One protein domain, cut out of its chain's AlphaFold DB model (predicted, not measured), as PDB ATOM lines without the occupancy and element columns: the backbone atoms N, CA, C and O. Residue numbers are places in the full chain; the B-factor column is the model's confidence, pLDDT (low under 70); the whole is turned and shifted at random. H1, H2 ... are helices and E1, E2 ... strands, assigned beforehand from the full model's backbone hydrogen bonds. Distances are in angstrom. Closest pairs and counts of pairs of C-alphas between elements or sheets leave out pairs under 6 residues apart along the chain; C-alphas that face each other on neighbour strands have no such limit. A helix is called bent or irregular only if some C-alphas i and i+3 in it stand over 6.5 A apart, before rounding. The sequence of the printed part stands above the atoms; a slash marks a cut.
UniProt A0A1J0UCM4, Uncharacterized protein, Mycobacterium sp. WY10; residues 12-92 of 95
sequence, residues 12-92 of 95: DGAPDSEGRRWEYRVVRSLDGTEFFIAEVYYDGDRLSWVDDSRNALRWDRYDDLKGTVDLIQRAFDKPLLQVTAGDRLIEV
ATOM      1  N   ASP A  12      55.784 -21.744   8.067       46.75
ATOM      2  CA  ASP A  12      55.782 -20.717   7.006       46.75
ATOM      3  C   ASP A  12      57.060 -20.783   6.140       46.75
ATOM      4  O   ASP A  12      57.269 -19.956   5.248       46.75
ATOM      5  N   GLY A  13      57.928 -21.775   6.376       54.38
ATOM      6  CA  GLY A  13      59.093 -22.021   5.535       54.38
ATOM      7  C   GLY A  13      58.652 -22.422   4.131       54.38
ATOM      8  O   GLY A  13      57.823 -23.320   3.965       54.38
ATOM      9  N   ALA A  14      59.215 -21.774   3.106       55.00
ATOM     10  CA  ALA A  14      59.137 -22.307   1.751       55.00
ATOM     11  C   ALA A  14      59.554 -23.787   1.800       55.00
ATOM     12  O   ALA A  14      60.508 -24.100   2.523       55.00
ATOM     13  N   PRO A  15      58.847 -24.685   1.087       61.69
ATOM     14  CA  PRO A  15      59.257 -26.076   1.036       61.69
ATOM     15  C   PRO A  15      60.734 -26.131   0.666       61.69
ATOM     16  O   PRO A  15      61.204 -25.328  -0.150       61.69
ATOM     17  N   ASP A  16      61.475 -27.033   1.298       64.38
ATOM     18  CA  ASP A  16      62.881 -27.180   0.960       64.38
ATOM     19  C   ASP A  16      63.053 -27.661  -0.493       64.38
ATOM     20  O   ASP A  16      62.088 -27.877  -1.232       64.38
ATOM     21  N   SER A  17      64.298 -27.828  -0.937       63.09
ATOM     22  CA  SER A  17      64.596 -28.276  -2.305       63.09
ATOM     23  C   SER A  17      63.967 -29.624  -2.679       63.09
ATOM     24  O   SER A  17      63.949 -29.972  -3.858       63.09
ATOM     25  N   GLU A  18      63.466 -30.377  -1.700       61.91
ATOM     26  CA  GLU A  18      62.821 -31.680  -1.858       61.91
ATOM     27  C   GLU A  18      61.296 -31.604  -1.657       61.91
ATOM     28  O   GLU A  18      60.614 -32.626  -1.674       61.91
ATOM     29  N   GLY A  19      60.728 -30.400  -1.511       64.06
ATOM     30  CA  GLY A  19      59.289 -30.202  -1.347       64.06
ATOM     31  C   GLY A  19      58.794 -30.382   0.091       64.06
ATOM     32  O   GLY A  19      57.582 -30.357   0.314       64.06
ATOM     33  N   ARG A  20      59.697 -30.571   1.060       68.00
ATOM     34  CA  ARG A  20      59.340 -30.925   2.437       68.00
ATOM     35  C   ARG A  20      58.987 -29.680   3.230       68.00
ATOM     36  O   ARG A  20      59.666 -28.656   3.137       68.00
ATOM     37  N   ARG A  21      57.910 -29.762   4.008       75.69
ATOM     38  CA  ARG A  21      57.445 -28.664   4.862       75.69
ATOM     39  C   ARG A  21      56.619 -29.167   6.031       75.69
ATOM     40  O   ARG A  21      55.940 -30.189   5.925       75.69
ATOM     41  N   TRP A  22      56.657 -28.404   7.112       77.06
ATOM     42  CA  TRP A  22      55.702 -28.528   8.202       77.06
ATOM     43  C   TRP A  22      54.468 -27.686   7.898       77.06
ATOM     44  O   TRP A  22      54.563 -26.628   7.280       77.06
ATOM     45  N   GLU A  23      53.298 -28.141   8.323       81.31
ATOM     46  CA  GLU A  23      52.078 -27.346   8.268       81.31
ATOM     47  C   GLU A  23      51.149 -27.630   9.436       81.31
ATOM     48  O   GLU A  23      51.025 -28.764   9.873       81.31
ATOM     49  N   TYR A  24      50.358 -26.634   9.826       84.88
ATOM     50  CA  TYR A  24      49.205 -26.857  10.691       84.88
ATOM     51  C   TYR A  24      48.010 -27.366   9.873       84.88
ATOM     52  O   TYR A  24      47.665 -26.783   8.834       84.88
ATOM     53  N   ARG A  25      47.391 -28.458  10.339       88.81
ATOM     54  CA  ARG A  25      46.208 -29.096   9.737       88.81
ATOM     55  C   ARG A  25      45.190 -29.467  10.810       88.81
ATOM     56  O   ARG A  25      45.567 -29.862  11.912       88.81
ATOM     57  N   VAL A  26      43.908 -29.396  10.455       90.19
ATOM     58  CA  VAL A  26      42.848 -30.049  11.229       90.19
ATOM     59  C   VAL A  26      42.887 -31.542  10.921       90.19
ATOM     60  O   VAL A  26      42.940 -31.949   9.757       90.19
ATOM     61  N   VAL A  27      42.872 -32.350  11.972       88.06
ATOM     62  CA  VAL A  27      42.950 -33.805  11.918       88.06
ATOM     63  C   VAL A  27      41.780 -34.398  12.691       88.06
ATOM     64  O   VAL A  27      41.476 -33.966  13.801       88.06
ATOM     65  N   ARG A  28      41.133 -35.403  12.106       91.25
ATOM     66  CA  ARG A  28      40.144 -36.265  12.746       91.25
ATOM     67  C   ARG A  28      40.837 -37.503  13.314       91.25
ATOM     68  O   ARG A  28      41.650 -38.130  12.624       91.25
ATOM     69  N   SER A  29      40.507 -37.855  14.553       89.25
ATOM     70  CA  SER A  29      40.996 -39.069  15.215       89.25
ATOM     71  C   SER A  29      40.621 -40.336  14.438       89.25
ATOM     72  O   SER A  29      39.688 -40.346  13.632       89.25
ATOM     73  N   LEU A  30      41.346 -41.429  14.697       88.31
ATOM     74  CA  LEU A  30      41.135 -42.719  14.029       88.31
ATOM     75  C   LEU A  30      39.707 -43.256  14.208       88.31
ATOM     76  O   LEU A  30      39.127 -43.810  13.277       88.31
ATOM     77  N   ASP A  31      39.146 -43.095  15.403       90.69
ATOM     78  CA  ASP A  31      37.780 -43.504  15.743       90.69
ATOM     79  C   ASP A  31      36.714 -42.491  15.288       90.69
ATOM     80  O   ASP A  31      35.516 -42.735  15.429       90.69
ATOM     81  N   GLY A  32      37.138 -41.358  14.724       89.81
ATOM     82  CA  GLY A  32      36.266 -40.323  14.199       89.81
ATOM     83  C   GLY A  32      35.566 -39.465  15.252       89.81
ATOM     84  O   GLY A  32      34.683 -38.693  14.861       89.81
ATOM     85  N   THR A  33      35.918 -39.598  16.535       92.12
ATOM     86  CA  THR A  33      35.225 -38.949  17.663       92.12
ATOM     87  C   THR A  33      35.780 -37.572  18.024       92.12
ATOM     88  O   THR A  33      35.066 -36.771  18.626       92.12
ATOM     89  N   GLU A  34      37.012 -37.262  17.616       90.00
ATOM     90  CA  GLU A  34      37.704 -36.026  17.973       90.00
ATOM     91  C   GLU A  34      38.277 -35.317  16.744       90.00
ATOM     92  O   GLU A  34      38.704 -35.942  15.768       90.00
ATOM     93  N   PHE A  35      38.333 -33.988  16.832       89.81
ATOM     94  CA  PHE A  35      39.090 -33.133  15.925       89.81
ATOM     95  C   PHE A  35      40.167 -32.404  16.718       89.81
ATOM     96  O   PHE A  35      39.908 -31.892  17.807       89.81
ATOM     97  N   PHE A  36      41.367 -32.318  16.162       86.94
ATOM     98  CA  PHE A  36      42.487 -31.611  16.769       86.94
ATOM     99  C   PHE A  36      43.340 -30.939  15.699       86.94
ATOM    100  O   PHE A  36      43.266 -31.276  14.519       86.94
ATOM    101  N   ILE A  37      44.150 -29.967  16.111       85.38
ATOM    102  CA  ILE A  37      45.144 -29.355  15.233       85.38
ATOM    103  C   ILE A  37      46.481 -30.034  15.485       85.38
ATOM    104  O   ILE A  37      46.902 -30.171  16.633       85.38
ATOM    105  N   ALA A  38      47.144 -30.424  14.405       83.00
ATOM    106  CA  ALA A  38      48.480 -30.994  14.428       83.00
ATOM    107  C   ALA A  38      49.415 -30.187  13.532       83.00
ATOM    108  O   ALA A  38      48.999 -29.715  12.469       83.00
ATOM    109  N   GLU A  39      50.679 -30.084  13.938       80.31
ATOM    110  CA  GLU A  39      51.759 -29.798  13.000       80.31
ATOM    111  C   GLU A  39      52.094 -31.097  12.260       80.31
ATOM    112  O   GLU A  39      52.299 -32.137  12.880       80.31
ATOM    113  N   VAL A  40      52.068 -31.045  10.934       78.44
ATOM    114  CA  VAL A  40      52.102 -32.184  10.023       78.44
ATOM    115  C   VAL A  40      53.276 -31.995   9.073       78.44
ATOM    116  O   VAL A  40      53.293 -31.043   8.291       78.44
ATOM    117  N   TYR A  41      54.255 -32.895   9.130       76.12
ATOM    118  CA  TYR A  41      55.384 -32.900   8.197       76.12
ATOM    119  C   TYR A  41      55.026 -33.616   6.896       76.12
ATOM    120  O   TYR A  41      54.502 -34.720   6.954       76.12
ATOM    121  N   TYR A  42      55.340 -33.055   5.732       73.06
ATOM    122  CA  TYR A  42      55.187 -33.748   4.447       73.06
ATOM    123  C   TYR A  42      56.552 -34.183   3.914       73.06
ATOM    124  O   TYR A  42      57.333 -33.336   3.488       73.06
ATOM    125  N   ASP A  43      56.827 -35.491   3.887       67.06
ATOM    126  CA  ASP A  43      58.073 -36.048   3.336       67.06
ATOM    127  C   ASP A  43      57.888 -36.564   1.904       67.06
ATOM    128  O   ASP A  43      57.919 -37.771   1.677       67.06
ATOM    129  N   GLY A  44      57.580 -35.665   0.958       57.50
ATOM    130  CA  GLY A  44      57.563 -35.909  -0.499       57.50
ATOM    131  C   GLY A  44      56.562 -36.942  -1.062       57.50
ATOM    132  O   GLY A  44      56.143 -36.800  -2.204       57.50
ATOM    133  N   ASP A  45      56.128 -37.937  -0.281       52.38
ATOM    134  CA  ASP A  45      55.565 -39.199  -0.776       52.38
ATOM    135  C   ASP A  45      54.449 -39.789   0.120       52.38
ATOM    136  O   ASP A  45      54.169 -40.989   0.098       52.38
ATOM    137  N   ARG A  46      53.697 -38.924   0.824       49.41
ATOM    138  CA  ARG A  46      52.439 -39.245   1.555       49.41
ATOM    139  C   ARG A  46      52.573 -39.856   2.959       49.41
ATOM    140  O   ARG A  46      51.641 -40.515   3.423       49.41
ATOM    141  N   LEU A  47      53.683 -39.639   3.656       48.53
ATOM    142  CA  LEU A  47      53.785 -39.953   5.083       48.53
ATOM    143  C   LEU A  47      53.987 -38.675   5.877       48.53
ATOM    144  O   LEU A  47      54.826 -37.848   5.521       48.53
ATOM    145  N   SER A  48      53.188 -38.522   6.929       59.19
ATOM    146  CA  SER A  48      53.179 -37.312   7.724       59.19
ATOM    147  C   SER A  48      53.145 -37.586   9.211       59.19
ATOM    148  O   SER A  48      52.335 -38.384   9.676       59.19
ATOM    149  N   TRP A  49      54.021 -36.902   9.932       57.72
ATOM    150  CA  TRP A  49      54.264 -37.093  11.356       57.72
ATOM    151  C   TRP A  49      53.643 -35.931  12.126       57.72
ATOM    152  O   TRP A  49      53.689 -34.798  11.646       57.72
ATOM    153  N   VAL A  50      53.050 -36.228  13.283       59.78
ATOM    154  CA  VAL A  50      52.456 -35.238  14.190       59.78
ATOM    155  C   VAL A  50      53.480 -34.874  15.257       59.78
ATOM    156  O   VAL A  50      54.098 -35.768  15.828       59.78
ATOM    157  N   ASP A  51      53.662 -33.582  15.534       63.22
ATOM    158  CA  ASP A  51      54.461 -33.162  16.689       63.22
ATOM    159  C   ASP A  51      53.800 -33.611  18.009       63.22
ATOM    160  O   ASP A  51      52.661 -33.251  18.331       63.22
ATOM    161  N   ASP A  52      54.544 -34.386  18.798       55.12
ATOM    162  CA  ASP A  52      54.130 -34.928  20.094       55.12
ATOM    163  C   ASP A  52      54.083 -33.870  21.207       55.12
ATOM    164  O   ASP A  52      53.576 -34.145  22.301       55.12
ATOM    165  N   SER A  53      54.594 -32.655  20.969       59.75
ATOM    166  CA  SER A  53      54.674 -31.620  22.004       59.75
ATOM    167  C   SER A  53      53.301 -31.162  22.512       59.75
ATOM    168  O   SER A  53      53.194 -30.725  23.663       59.75
ATOM    169  N   ARG A  54      52.249 -31.264  21.674       54.84
ATOM    170  CA  ARG A  54      50.853 -30.841  21.935       54.84
ATOM    171  C   ARG A  54      50.713 -29.434  22.550       54.84
ATOM    172  O   ARG A  54      49.663 -29.115  23.103       54.84
ATOM    173  N   ASN A  55      51.743 -28.583  22.480       63.81
ATOM    174  CA  ASN A  55      51.797 -27.307  23.203       63.81
ATOM    175  C   ASN A  55      52.186 -26.127  22.301       63.81
ATOM    176  O   ASN A  55      52.956 -25.254  22.695       63.81
ATOM    177  N   ALA A  56      51.602 -26.077  21.102       65.94
ATOM    178  CA  ALA A  56      51.808 -25.000  20.130       65.94
ATOM    179  C   ALA A  56      51.375 -23.602  20.637       65.94
ATOM    180  O   ALA A  56      51.716 -22.587  20.039       65.94
ATOM    181  N   LEU A  57      50.643 -23.522  21.756       75.81
ATOM    182  CA  LEU A  57      50.163 -22.269  22.355       75.81
ATOM    183  C   LEU A  57      51.071 -21.725  23.471       75.81
ATOM    184  O   LEU A  57      50.638 -20.896  24.276       75.81
ATOM    185  N   ARG A  58      52.331 -22.165  23.535       78.81
ATOM    186  CA  ARG A  58      53.307 -21.681  24.514       78.81
ATOM    187  C   ARG A  58      54.599 -21.249  23.828       78.81
ATOM    188  O   ARG A  58      55.363 -22.088  23.369       78.81
ATOM    189  N   TRP A  59      54.868 -19.947  23.855       79.44
ATOM    190  CA  TRP A  59      56.065 -19.338  23.275       79.44
ATOM    191  C   TRP A  59      56.691 -18.323  24.229       79.44
ATOM    192  O   TRP A  59      55.985 -17.656  24.985       79.44
ATOM    193  N   ASP A  60      58.015 -18.175  24.152       80.38
ATOM    194  CA  ASP A  60      58.765 -17.173  24.926       80.38
ATOM    195  C   ASP A  60      58.603 -15.750  24.356       80.38
ATOM    196  O   ASP A  60      58.908 -14.761  25.025       80.38
ATOM    197  N   ARG A  61      58.113 -15.631  23.114       84.81
ATOM    198  CA  ARG A  61      57.894 -14.365  22.406       84.81
ATOM    199  C   ARG A  61      56.427 -14.220  22.011       84.81
ATOM    200  O   ARG A  61      55.816 -15.141  21.479       84.81
ATOM    201  N   TYR A  62      55.883 -13.025  22.239       85.62
ATOM    202  CA  TYR A  62      54.485 -12.703  21.944       85.62
ATOM    203  C   TYR A  62      54.153 -12.788  20.447       85.62
ATOM    204  O   TYR A  62      53.127 -13.354  20.078       85.62
ATOM    205  N   ASP A  63      55.024 -12.255  19.586       86.38
ATOM    206  CA  ASP A  63      54.784 -12.244  18.136       86.38
ATOM    207  C   ASP A  63      54.795 -13.655  17.536       86.38
ATOM    208  O   ASP A  63      54.003 -13.942  16.641       86.38
ATOM    209  N   ASP A  64      55.624 -14.551  18.074       82.38
ATOM    210  CA  ASP A  64      55.677 -15.947  17.633       82.38
ATOM    211  C   ASP A  64      54.379 -16.672  18.018       82.38
ATOM    212  O   ASP A  64      53.781 -17.342  17.178       82.38
ATOM    213  N   LEU A  65      53.863 -16.441  19.238       84.62
ATOM    214  CA  LEU A  65      52.551 -16.953  19.651       84.62
ATOM    215  C   LEU A  65      51.435 -16.453  18.727       84.62
ATOM    216  O   LEU A  65      50.558 -17.226  18.344       84.62
ATOM    217  N   LYS A  66      51.460 -15.166  18.362       87.56
ATOM    218  CA  LYS A  66      50.493 -14.593  17.422       87.56
ATOM    219  C   LYS A  66      50.589 -15.271  16.051       87.56
ATOM    220  O   LYS A  66      49.560 -15.667  15.512       87.56
ATOM    221  N   GLY A  67      51.802 -15.468  15.537       86.06
ATOM    222  CA  GLY A  67      52.037 -16.204  14.294       86.06
ATOM    223  C   GLY A  67      51.483 -17.630  14.347       86.06
ATOM    224  O   GLY A  67      50.785 -18.051  13.427       86.06
ATOM    225  N   THR A  68      51.699 -18.360  15.445       84.38
ATOM    226  CA  THR A  68      51.132 -19.707  15.621       84.38
ATOM    227  C   THR A  68      49.605 -19.705  15.670       84.38
ATOM    228  O   THR A  68      48.982 -20.591  15.086       84.38
ATOM    229  N   VAL A  69      48.976 -18.711  16.304       88.19
ATOM    230  CA  VAL A  69      47.510 -18.562  16.277       88.19
ATOM    231  C   VAL A  69      47.002 -18.332  14.850       88.19
ATOM    232  O   VAL A  69      46.020 -18.963  14.458       88.19
ATOM    233  N   ASP A  70      47.676 -17.500  14.054       89.62
ATOM    234  CA  ASP A  70      47.306 -17.266  12.651       89.62
ATOM    235  C   ASP A  70      47.432 -18.555  11.813       89.62
ATOM    236  O   ASP A  70      46.570 -18.862  10.988       89.62
ATOM    237  N   LEU A  71      48.472 -19.358  12.049       85.75
ATOM    238  CA  LEU A  71      48.673 -20.655  11.389       85.75
ATOM    239  C   LEU A  71      47.595 -21.679  11.769       85.75
ATOM    240  O   LEU A  71      47.082 -22.387  10.902       85.75
ATOM    241  N   ILE A  72      47.224 -21.719  13.050       87.69
ATOM    242  CA  ILE A  72      46.108 -22.513  13.574       87.69
ATOM    243  C   ILE A  72      44.798 -22.117  12.887       87.69
ATOM    244  O   ILE A  72      44.046 -22.990  12.460       87.69
ATOM    245  N   GLN A  73      44.527 -20.819  12.740       91.06
ATOM    246  CA  GLN A  73      43.325 -20.342  12.052       91.06
ATOM    247  C   GLN A  73      43.308 -20.787  10.585       91.06
ATOM    248  O   GLN A  73      42.318 -21.357  10.131       91.06
ATOM    249  N   ARG A  74      44.429 -20.632   9.869       89.94
ATOM    250  CA  ARG A  74      44.572 -21.075   8.469       89.94
ATOM    251  C   ARG A  74      44.456 -22.589   8.285       89.94
ATOM    252  O   ARG A  74      44.246 -23.047   7.165       89.94
ATOM    253  N   ALA A  75      44.612 -23.389   9.341       89.56
ATOM    254  CA  ALA A  75      44.458 -24.840   9.250       89.56
ATOM    255  C   ALA A  75      43.028 -25.250   8.861       89.56
ATOM    256  O   ALA A  75      42.858 -26.279   8.209       89.56
ATOM    257  N   PHE A  76      42.023 -24.444   9.221       91.88
ATOM    258  CA  PHE A  76      40.616 -24.685   8.884       91.88
ATOM    259  C   PHE A  76      40.281 -24.398   7.414       91.88
ATOM    260  O   PHE A  76      39.290 -24.920   6.911       91.88
ATOM    261  N   ASP A  77      41.119 -23.631   6.710       91.75
ATOM    262  CA  ASP A  77      40.960 -23.349   5.275       91.75
ATOM    263  C   ASP A  77      41.530 -24.471   4.383       91.75
ATOM    264  O   ASP A  77      41.462 -24.405   3.153       91.75
ATOM    265  N   LYS A  78      42.131 -25.504   4.987       87.69
ATOM    266  CA  LYS A  78      42.771 -26.634   4.300       87.69
ATOM    267  C   LYS A  78      41.899 -27.892   4.395       87.69
ATOM    268  O   LYS A  78      41.086 -27.997   5.311       87.69
ATOM    269  N   PRO A  79      42.089 -28.892   3.508       89.56
ATOM    270  CA  PRO A  79      41.351 -30.148   3.605       89.56
ATOM    271  C   PRO A  79      41.540 -30.821   4.971       89.56
ATOM    272  O   PRO A  79      42.654 -30.854   5.510       89.56
ATOM    273  N   LEU A  80      40.461 -31.394   5.505       91.00
ATOM    274  CA  LEU A  80      40.499 -32.184   6.730       91.00
ATOM    275  C   LEU A  80      41.362 -33.428   6.504       91.00
ATOM    276  O   LEU A  80      41.242 -34.095   5.477       91.00
ATOM    277  N   LEU A  81      42.216 -33.751   7.471       90.00
ATOM    278  CA  LEU A  81      42.959 -35.005   7.483       90.00
ATOM    279  C   LEU A  81      42.306 -36.015   8.425       90.00
ATOM    280  O   LEU A  81      41.737 -35.628   9.438       90.00
ATOM    281  N   GLN A  82      42.427 -37.307   8.137       88.94
ATOM    282  CA  GLN A  82      42.003 -38.381   9.035       88.94
ATOM    283  C   GLN A  82      43.148 -39.352   9.310       88.94
ATOM    284  O   GLN A  82      43.823 -39.800   8.380       88.94
ATOM    285  N   VAL A  83      43.330 -39.700  10.589       86.38
ATOM    286  CA  VAL A  83      44.253 -40.759  11.014       86.38
ATOM    287  C   VAL A  83      43.719 -42.118  10.569       86.38
ATOM    288  O   VAL A  83      42.552 -42.451  10.767       86.38
ATOM    289  N   THR A  84      44.591 -42.924   9.976       84.75
ATOM    290  CA  THR A  84      44.315 -44.312   9.586       84.75
ATOM    291  C   THR A  84      44.967 -45.289  10.563       84.75
ATOM    292  O   THR A  84      45.873 -44.918  11.303       84.75
ATOM    293  N   ALA A  85      44.550 -46.559  10.558       81.88
ATOM    294  CA  ALA A  85      45.055 -47.578  11.491       81.88
ATOM    295  C   ALA A  85      46.571 -47.870  11.379       81.88
ATOM    296  O   ALA A  85      47.103 -48.613  12.195       81.88
ATOM    297  N   GLY A  86      47.254 -47.324  10.366       77.75
ATOM    298  CA  GLY A  86      48.711 -47.385  10.212       77.75
ATOM    299  C   GLY A  86      49.409 -46.051  10.481       77.75
ATOM    300  O   GLY A  86      50.444 -45.800   9.867       77.75
ATOM    301  N   ASP A  87      48.797 -45.177  11.286       71.81
ATOM    302  CA  ASP A  87      49.289 -43.845  11.672       71.81
ATOM    303  C   ASP A  87      49.567 -42.897  10.492       71.81
ATOM    304  O   ASP A  87      50.321 -41.933  10.595       71.81
ATOM    305  N   ARG A  88      48.932 -43.149   9.341       79.31
ATOM    306  CA  ARG A  88      48.992 -42.262   8.168       79.31
ATOM    307  C   ARG A  88      47.824 -41.291   8.159       79.31
ATOM    308  O   ARG A  88      46.742 -41.648   8.626       79.31
ATOM    309  N   LEU A  89      48.021 -40.134   7.530       83.31
ATOM    310  CA  LEU A  89      46.973 -39.146   7.280       83.31
ATOM    311  C   LEU A  89      46.470 -39.222   5.833       83.31
ATOM    312  O   LEU A  89      47.260 -39.332   4.895       83.31
ATOM    313  N   ILE A  90      45.153 -39.140   5.653       85.88
ATOM    314  CA  ILE A  90      44.492 -39.023   4.344       85.88
ATOM    315  C   ILE A  90      43.570 -37.806   4.318       85.88
ATOM    316  O   ILE A  90      42.994 -37.466   5.350       85.88
ATOM    317  N   GLU A  91      43.408 -37.163   3.161       89.25
ATOM    318  CA  GLU A  91      42.434 -36.075   3.009       89.25
ATOM    319  C   GLU A  91      41.007 -36.624   2.941       89.25
ATOM    320  O   GLU A  91      40.731 -37.591   2.229       89.25
ATOM    321  N   VAL A  92      40.098 -35.989   3.676       87.06
ATOM    322  CA  VAL A  92      38.671 -36.313   3.722       87.06
ATOM    323  C   VAL A  92      37.842 -35.030   3.632       87.06
ATOM    324  O   VAL A  92      38.336 -33.929   3.877       87.06
TER     325      VAL A  92
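Overview. This is residues 12 to 92 of the 95 residues of an uncharacterized protein of Mycobacterium sp. WY10 (UniProt A0A1J0UCM4). Two layers, a strongly twisted four-strand sheet and one helix, H1, slantwise over one face, make this domain; the long bent hairpin E1 and E2 is extended past E1 by the short hairpin E3 and E4. The 81 printed residues, under half in named elements, show E1, E2, H1, E3, E4 in turn; the mixed sheet runs E2 E1 E3 E4, and the class is mixed. It is compact, radius of gyration of the C-alphas 13.1 A, spanning 37 by 35 by 23 A.

Arrangement. Start at E1, residues 21 to 28; it forms an antiparallel hairpin with E2, residues 35 to 42, where N 25 and O 38 are 3.0 A apart. H1, residues 62 to 77, is on the sheet at a height of 9.9 A, over E1, at 49 degrees on the local plane; their closest C-alphas, Arg 25 and Ala 75, are 4.6 A apart. In H1, 10 of 12 O i to N i+4 pairs are within hydrogen-bond range. E3, residues 80 to 83, is parallel to E1, with N 28 and O 81 at 2.7 A. E4, residues 89 to 92, forms an antiparallel hairpin with E3, with N 82 and O 90 at 2.8 A.

Along the chain. Find C-alpha 21 at (57.445, -28.664, 4.862); E1 runs 20.5 A and bends by 59 degrees at residue 24. E2 runs 19.8 A, H1 24.0 A, and E4 ends at C-alpha 92 (38.671, -36.313, 3.722).

Size, cuts and confidence. The C-alphas farthest apart, Tyr 62 and Ala 85, are 37.6 A apart. The printed part has no cut; the link E2 to H1 is long. Residues 12 to 20 and 43 to 56 have pLDDT under 70.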